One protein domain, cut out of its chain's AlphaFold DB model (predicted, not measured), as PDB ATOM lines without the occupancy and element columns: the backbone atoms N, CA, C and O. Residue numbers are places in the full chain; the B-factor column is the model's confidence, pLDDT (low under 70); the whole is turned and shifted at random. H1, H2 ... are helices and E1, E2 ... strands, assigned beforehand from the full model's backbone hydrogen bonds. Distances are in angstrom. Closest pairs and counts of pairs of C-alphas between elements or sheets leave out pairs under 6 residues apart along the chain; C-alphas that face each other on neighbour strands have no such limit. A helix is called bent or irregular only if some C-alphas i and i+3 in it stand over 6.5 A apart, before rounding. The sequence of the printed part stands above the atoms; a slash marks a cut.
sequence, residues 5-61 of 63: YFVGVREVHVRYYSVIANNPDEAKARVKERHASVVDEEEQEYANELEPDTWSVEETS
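This is residues 5 to 61 of the 63 residues of an uncharacterized protein of Candidatus Hydrogenedentes bacterium (UniProt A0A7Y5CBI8). The model is a long, thin ribbon that runs out and folds back on itself: E1 and then E2 lead out from one end, a turn with the single helix H1 makes the other end, and E3 and then E4 come back beside E2 and E1. This gives two short two-stranded ladders one after the other, E1 with E4 and E2 with E3, with the first and last printed residues near each other at the end away from H1. The printed part has 57 residues with one named helix and four named strands, in the order E1, E2, H1, E3, E4; both sheets are antiparallel, the class is mixed, helices and strands, and under half of the residues are in named elements. The whole is extended, a rod spanning 54 by 21 by 18 A, with a radius of gyration of the C-alphas of 17.3 A.

Strand E1, residues 5 to 8, is the antiparallel neighbour of E4, residues 56 to 60, at 155 degrees between their directions. C-alphas 5 and 59 face each other at 4.4 A, and N 6 and O 58 are within hydrogen-bond range at 2.8 A, as are N 56 and O 8 at 3.0 A. E1 runs on into E2, residues 11 to 14, across a break of 2 residues, at 19 degrees. E2 is the antiparallel neighbour of E3, residues 46 to 49, at 166 degrees. C-alphas 11 and 49 face each other at 4.4 A, with N 14 and O 46 at 2.8 A and N 48 and O 12 at 2.9 A, both within hydrogen-bond range. Farther along, residues 17 to 18 pair with residues 39 to 40, antiparallel. Helix H1, residues 24 to 32, is apart from E1 and from E4, and in it every O i to N i+4 pair is within hydrogen-bond range. E1 and E3 are apart, and so are E2 and E4.

E1 begins at C-alpha 5, (119.689, 120.785, 99.719), and measures 9.7 A from first to last C-alpha. E2 measures 9.8 A. H1 begins at C-alpha 24, (149.106, 153.417, 102.496), measures 12.4 A and is not bent. E3 measures 10.3 A. E4, the longest strand with 5 residues, measures 12.8 A and ends at C-alpha 60, (115.921, 120.609, 103.837).

The two C-alphas farthest apart are those of Asn 22 and Ser 61, at 56.6 A, while the C-alphas of Tyr 5 and Ser 61, the first and last printed, are 8.7 A apart. The printed part has no cut. The link from H1 to E3, residues 33 to 45, is long; E1 to E2 is tight, and E2 to H1 and E3 to E4 are short. The mean pLDDT of the printed part is 93.4, and no printed residue is under 70.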
ATOM      1  N   TYR A   5     118.619 120.109  98.995       94.06
ATOM      2  CA  TYR A   5     119.689 120.785  99.719       94.06
ATOM      3  C   TYR A   5     119.742 122.260  99.324       94.06
ATOM      4  O   TYR A   5     119.532 122.590  98.155       94.06
ATOM      5  N   PHE A   6     120.057 123.124 100.285       93.81
ATOM      6  CA  PHE A   6     120.531 124.481 100.038       93.81
ATOM      7  C   PHE A   6     122.056 124.475 100.036       93.81
ATOM      8  O   PHE A   6     122.676 123.912 100.938       93.81
ATOM      9  N   VAL A   7     122.653 125.089  99.015       94.12
ATOM     10  CA  VAL A   7     124.106 125.222  98.883       94.12
ATOM     11  C   VAL A   7     124.447 126.706  98.930       94.12
ATOM     12  O   VAL A   7     124.060 127.460  98.040       94.12
ATOM     13  N   GLY A   8     125.124 127.124  99.996       94.44
ATOM     14  CA  GLY A   8     125.626 128.480 100.171       94.44
ATOM     15  C   GLY A   8     127.037 128.591  99.613       94.44
ATOM     16  O   GLY A   8     127.989 128.108 100.229       94.44
ATOM     17  N   VAL A   9     127.161 129.229  98.453       93.69
ATOM     18  CA  VAL A   9     128.440 129.513  97.798       93.69
ATOM     19  C   VAL A   9     129.081 130.741  98.439       93.69
ATOM     20  O   VAL A   9     128.398 131.705  98.788       93.69
ATOM     21  N   ARG A  10     130.404 130.704  98.619       90.19
ATOM     22  CA  ARG A  10     131.174 131.858  99.086       90.19
ATOM     23  C   ARG A  10     131.916 132.481  97.921       90.19
ATOM     24  O   ARG A  10     132.567 131.781  97.156       90.19
ATOM     25  N   GLU A  11     131.877 133.800  97.850       92.00
ATOM     26  CA  GLU A  11     132.582 134.572  96.834       92.00
ATOM     27  C   GLU A  11     133.486 135.602  97.509       92.00
ATOM     28  O   GLU A  11     133.152 136.162  98.558       92.00
ATOM     29  N   VAL A  12     134.635 135.864  96.897       90.62
ATOM     30  CA  VAL A  12     135.490 136.996  97.250       90.62
ATOM     31  C   VAL A  12     135.201 138.115  96.273       90.62
ATOM     32  O   VAL A  12     135.387 137.951  95.071       90.62
ATOM     33  N   HIS A  13     134.776 139.250  96.815       92.00
ATOM     34  CA  HIS A  13     134.510 140.467  96.063       92.00
ATOM     35  C   HIS A  13     135.586 141.495  96.388       92.00
ATOM     36  O   HIS A  13     135.807 141.836  97.554       92.00
ATOM     37  N   VAL A  14     136.270 141.975  95.356       92.12
ATOM     38  CA  VAL A  14     137.281 143.024  95.444       92.12
ATOM     39  C   VAL A  14     136.792 144.218  94.644       92.12
ATOM     40  O   VAL A  14     136.693 144.166  93.420       92.12
ATOM     41  N   ARG A  15     136.521 145.309  95.358       93.19
ATOM     42  CA  ARG A  15     136.159 146.602  94.780       93.19
ATOM     43  C   ARG A  15     137.332 147.560  94.913       93.19
ATOM     44  O   ARG A  15     137.909 147.686  95.999       93.19
ATOM     45  N   TYR A  16     137.696 148.204  93.812       94.62
ATOM     46  CA  TYR A  16     138.856 149.084  93.753       94.62
ATOM     47  C   TYR A  16     138.436 150.540  93.916       94.62
ATOM     48  O   TYR A  16     137.432 150.989  93.373       94.62
ATOM     49  N   TYR A  17     139.239 151.277  94.675       96.31
ATOM     50  CA  TYR A  17     139.059 152.701  94.912       96.31
ATOM     51  C   TYR A  17     140.362 153.422  94.610       96.31
ATOM     52  O   TYR A  17     141.421 153.012  95.098       96.31
ATOM     53  N   SER A  18     140.289 154.524  93.870       96.81
ATOM     54  CA  SER A  18     141.408 155.448  93.729       96.81
ATOM     55  C   SER A  18     141.283 156.582  94.749       96.81
ATOM     56  O   SER A  18     140.195 157.059  95.075       96.81
ATOM     57  N   VAL A  19     142.412 156.976  95.340       97.56
ATOM     58  CA  VAL A  19     142.457 158.017  96.370       97.56
ATOM     59  C   VAL A  19     143.821 158.698  96.387       97.56
ATOM     60  O   VAL A  19     144.861 158.049  96.292       97.56
ATOM     61  N   ILE A  20     143.830 160.020  96.549       97.06
ATOM     62  CA  ILE A  20     145.060 160.780  96.804       97.06
ATOM     63  C   ILE A  20     145.400 160.648  98.293       97.06
ATOM     64  O   ILE A  20     144.569 160.989  99.134       97.06
ATOM     65  N   ALA A  21     146.601 160.178  98.631       97.44
ATOM     66  CA  ALA A  21     147.099 160.045 100.003       97.44
ATOM     67  C   ALA A  21     148.637 160.087 100.028       97.44
ATOM     68  O   ALA A  21     149.278 159.814  99.016       97.44
ATOM     69  N   ASN A  22     149.235 160.398 101.180       97.62
ATOM     70  CA  ASN A  22     150.694 160.459 101.323       97.62
ATOM     71  C   ASN A  22     151.317 159.096 101.656       97.62
ATOM     72  O   ASN A  22     152.522 158.913 101.494       97.62
ATOM     73  N   ASN A  23     150.525 158.147 102.167       98.06
ATOM     74  CA  ASN A  23     150.980 156.807 102.536       98.06
ATOM     75  C   ASN A  23     149.824 155.780 102.520       98.06
ATOM     76  O   ASN A  23     148.652 156.170 102.465       98.06
ATOM     77  N   PRO A  24     150.126 154.466 102.577       98.19
ATOM     78  CA  PRO A  24     149.106 153.417 102.496       98.19
ATOM     79  C   PRO A  24     148.078 153.421 103.633       98.19
ATOM     80  O   PRO A  24     146.918 153.084 103.403       98.19
ATOM     81  N   ASP A  25     148.472 153.787 104.853       98.12
ATOM     82  CA  ASP A  25     147.547 153.796 105.992       98.12
ATOM     83  C   ASP A  25     146.550 154.953 105.882       98.12
ATOM     84  O   ASP A  25     145.354 154.774 106.111       98.12
ATOM     85  N   GLU A  26     147.015 156.113 105.414       98.06
ATOM     86  CA  GLU A  26     146.161 157.244 105.067       98.06
ATOM     87  C   GLU A  26     145.210 156.907 103.909       98.06
ATOM     88  O   GLU A  26     144.031 157.251 103.974       98.06
ATOM     89  N   ALA A  27     145.675 156.197 102.875       97.88
ATOM     90  CA  ALA A  27     144.821 155.761 101.768       97.88
ATOM     91  C   ALA A  27     143.654 154.890 102.267       97.88
ATOM     92  O   ALA A  27     142.496 155.150 101.939       97.88
ATOM     93  N   LYS A  28     143.945 153.908 103.133       97.81
ATOM     94  CA  LYS A  28     142.922 153.044 103.751       97.81
ATOM     95  C   LYS A  28     141.937 153.843 104.602       97.81
ATOM     96  O   LYS A  28     140.734 153.605 104.513       97.81
ATOM     97  N   ALA A  29     142.431 154.781 105.413       97.88
ATOM     98  CA  ALA A  29     141.582 155.637 106.240       97.88
ATOM     99  C   ALA A  29     140.635 156.485 105.380       97.88
ATOM    100  O   ALA A  29     139.428 156.475 105.608       97.88
ATOM    101  N   ARG A  30     141.151 157.126 104.324       97.81
ATOM    102  CA  ARG A  30     140.351 157.960 103.414       97.81
ATOM    103  C   ARG A  30     139.266 157.170 102.686       97.81
ATOM    104  O   ARG A  30     138.143 157.659 102.591       97.81
ATOM    105  N   VAL A  31     139.566 155.954 102.213       97.19
ATOM    106  CA  VAL A  31     138.556 155.063 101.607       97.19
ATOM    107  C   VAL A  31     137.490 154.680 102.635       97.19
ATOM    108  O   VAL A  31     136.297 154.812 102.362       97.19
ATOM    109  N   LYS A  32     137.897 154.286 103.849       96.75
ATOM    110  CA  LYS A  32     136.974 153.934 104.941       96.75
ATOM    111  C   LYS A  32     136.047 155.091 105.331       96.75
ATOM    112  O   LYS A  32     134.872 154.866 105.605       96.75
ATOM    113  N   GLU A  33     136.568 156.313 105.354       97.00
ATOM    114  CA  GLU A  33     135.837 157.535 105.709       97.00
ATOM    115  C   GLU A  33     135.059 158.147 104.533       97.00
ATOM    116  O   GLU A  33     134.354 159.136 104.724       97.00
ATOM    117  N   ARG A  34     135.158 157.567 103.326       93.81
ATOM    118  CA  ARG A  34     134.572 158.100 102.083       93.81
ATOM    119  C   ARG A  34     134.969 159.557 101.835       93.81
ATOM    120  O   ARG A  34     134.133 160.406 101.525       93.81
ATOM    121  N   HIS A  35     136.256 159.849 102.004       96.81
ATOM    122  CA  HIS A  35     136.806 161.179 101.768       96.81
ATOM    123  C   HIS A  35     136.458 161.680 100.355       96.81
ATOM    124  O   HIS A  35     136.394 160.897  99.411       96.81
ATOM    125  N   ALA A  36     136.305 162.994 100.178       95.81
ATOM    126  CA  ALA A  36     135.856 163.597  98.917       95.81
ATOM    127  C   ALA A  36     136.755 163.300  97.698       95.81
ATOM    128  O   ALA A  36     136.338 163.480  96.561       95.81
ATOM    129  N   SER A  37     137.996 162.871  97.931       94.88
ATOM    130  CA  SER A  37     138.950 162.486  96.883       94.88
ATOM    131  C   SER A  37     138.890 161.005  96.498       94.88
ATOM    132  O   SER A  37     139.765 160.559  95.762       94.88
ATOM    133  N   VAL A  38     137.986 160.223  97.089       96.62
ATOM    134  CA  VAL A  38     137.826 158.799  96.785       96.62
ATOM    135  C   VAL A  38     136.938 158.665  95.557       96.62
ATOM    136  O   VAL A  38     135.830 159.200  95.538       96.62
ATOM    137  N   VAL A  39     137.419 157.934  94.557       96.75
ATOM    138  CA  VAL A  39     136.650 157.568  93.367       96.75
ATOM    139  C   VAL A  39     136.522 156.053  93.331       96.75
ATOM    140  O   VAL A  39     137.475 155.328  93.614       96.75
ATOM    141  N   ASP A  40     135.308 155.591  93.059       94.38
ATOM    142  CA  ASP A  40     135.002 154.177  92.894       94.38
ATOM    143  C   ASP A  40     135.338 153.752  91.467       94.38
ATOM    144  O   ASP A  40     134.798 154.311  90.512       94.38
ATOM    145  N   GLU A  41     136.240 152.788  91.323       94.62
ATOM    146  CA  GLU A  41     136.666 152.259  90.028       94.62
ATOM    147  C   GLU A  41     135.805 151.033  89.696       94.62
ATOM    148  O   GLU A  41     136.312 149.919  89.578       94.62
ATOM    149  N   GLU A  42     134.483 151.223  89.614       86.62
ATOM    150  CA  GLU A  42     133.492 150.136  89.503       86.62
ATOM    151  C   GLU A  42     133.794 149.165  88.350       86.62
ATOM    152  O   GLU A  42     133.595 147.960  88.471       86.62
ATOM    153  N   GLU A  43     134.344 149.670  87.246       84.94
ATOM    154  CA  GLU A  43     134.744 148.865  86.086       84.94
ATOM    155  C   GLU A  43     135.860 147.846  86.377       84.94
ATOM    156  O   GLU A  43     136.065 146.918  85.595       84.94
ATOM    157  N   GLN A  44     136.576 148.002  87.492       84.12
ATOM    158  CA  GLN A  44     137.639 147.099  87.938       84.12
ATOM    159  C   GLN A  44     137.161 146.101  89.000       84.12
ATOM    160  O   GLN A  44     137.980 145.361  89.546       84.12
ATOM    161  N   GLU A  45     135.865 146.067  89.322       86.62
ATOM    162  CA  GLU A  45     135.314 145.104  90.273       86.62
ATOM    163  C   GLU A  45     135.636 143.662  89.853       86.62
ATOM    164  O   GLU A  45     135.460 143.250  88.705       86.62
ATOM    165  N   TYR A  46     136.135 142.889  90.814       85.25
ATOM    166  CA  TYR A  46     136.496 141.495  90.623       85.25
ATOM    167  C   TYR A  46     135.762 140.632  91.642       85.25
ATOM    168  O   TYR A  46     135.931 140.810  92.849       85.25
ATOM    169  N   ALA A  47     134.988 139.670  91.151       89.12
ATOM    170  CA  ALA A  47     134.346 138.648  91.962       89.12
ATOM    171  C   ALA A  47     134.872 137.270  91.556       89.12
ATOM    172  O   ALA A  47     134.967 136.960  90.368       89.12
ATOM    173  N   ASN A  48     135.217 136.447  92.544       90.44
ATOM    174  CA  ASN A  48     135.627 135.067  92.319       90.44
ATOM    175  C   ASN A  48     134.926 134.123  93.286       90.44
ATOM    176  O   ASN A  48     134.978 134.317  94.504       90.44
ATOM    177  N   GLU A  49     134.330 133.076  92.732       93.06
ATOM    178  CA  GLU A  49     133.776 131.968  93.498       93.06
ATOM    179  C   GLU A  49     134.908 131.201  94.190       93.06
ATOM    180  O   GLU A  49     135.946 130.907  93.592       93.06
ATOM    181  N   LEU A  50     134.739 130.927  95.482       90.50
ATOM    182  CA  LEU A  50     135.674 130.099  96.232       90.50
ATOM    183  C   LEU A  50     135.392 128.619  95.994       90.50
ATOM    184  O   LEU A  50     134.271 128.229  95.674       90.50
ATOM    185  N   GLU A  51     136.411 127.795  96.214       92.88
ATOM    186  CA  GLU A  51     136.333 126.348  96.023       92.88
ATOM    187  C   GLU A  51     135.189 125.704  96.842       92.88
ATOM    188  O   GLU A  51     134.825 126.210  97.917       92.88
ATOM    189  N   PRO A  52     134.625 124.571  96.373       93.00
ATOM    190  CA  PRO A  52     133.469 123.928  97.004       93.00
ATOM    191  C   PRO A  52     133.649 123.511  98.468       93.00
ATOM    192  O   PRO A  52     132.665 123.328  99.181       93.00
ATOM    193  N   ASP A  53     134.886 123.357  98.941       92.88
ATOM    194  CA  ASP A  53     135.197 123.043 100.342       92.88
ATOM    195  C   ASP A  53     134.883 124.205 101.304       92.88
ATOM    196  O   ASP A  53     134.762 124.001 102.513       92.88
ATOM    197  N   THR A  54     134.699 125.417 100.773       89.62
ATOM    198  CA  THR A  54     134.293 126.606 101.534       89.62
ATOM    199  C   THR A  54     132.777 126.789 101.625       89.62
ATOM    200  O   THR A  54     132.310 127.656 102.376       89.62
ATOM    201  N   TRP A  55     132.000 126.005 100.873       93.19
ATOM    202  CA  TRP A  55     130.551 126.163 100.768       93.19
ATOM    203  C   TRP A  55     129.825 125.544 101.961       93.19
ATOM    204  O   TRP A  55     130.278 124.570 102.565       93.19
ATOM    205  N   SER A  56     128.662 126.096 102.300       91.69
ATOM    206  CA  SER A  56     127.753 125.488 103.273       91.69
ATOM    207  C   SER A  56     126.718 124.626 102.559       91.69
ATOM    208  O   SER A  56     126.197 125.013 101.515       91.69
ATOM    209  N   VAL A  57     126.393 123.464 103.124       94.06
ATOM    210  CA  VAL A  57     125.346 122.583 102.595       94.06
ATOM    211  C   VAL A  57     124.378 122.233 103.711       94.06
ATOM    212  O   VAL A  57     124.782 121.697 104.743       94.06
ATOM    213  N   GLU A  58     123.099 122.510 103.486       93.56
ATOM    214  CA  GLU A  58     122.021 122.243 104.436       93.56
ATOM    215  C   GLU A  58     120.963 121.367 103.762       93.56
ATOM    216  O   GLU A  58     120.439 121.710 102.703       93.56
ATOM    217  N   GLU A  59     120.660 120.206 104.348       91.06
ATOM    218  CA  GLU A  59     119.536 119.376 103.902       91.06
ATOM    219  C   GLU A  59     118.229 120.008 104.380       91.06
ATOM    220  O   GLU A  59     118.081 120.310 105.562       91.06
ATOM    221  N   THR A  60     117.266 120.163 103.476       85.44
ATOM    222  CA  THR A  60     115.921 120.609 103.837       85.44
ATOM    223  C   THR A  60     114.948 119.450 103.690       85.44
ATOM    224  O   THR A  60     114.903 118.771 102.660       85.44
ATOM    225  N   SER A  61     114.141 119.227 104.722       77.06
ATOM    226  CA  SER A  61     112.889 118.495 104.585       77.06
ATOM    227  C   SER A  61     111.898 119.455 103.939       77.06
ATOM    228  O   SER A  61     111.431 120.377 104.600       77.06
TER     229      SER A  61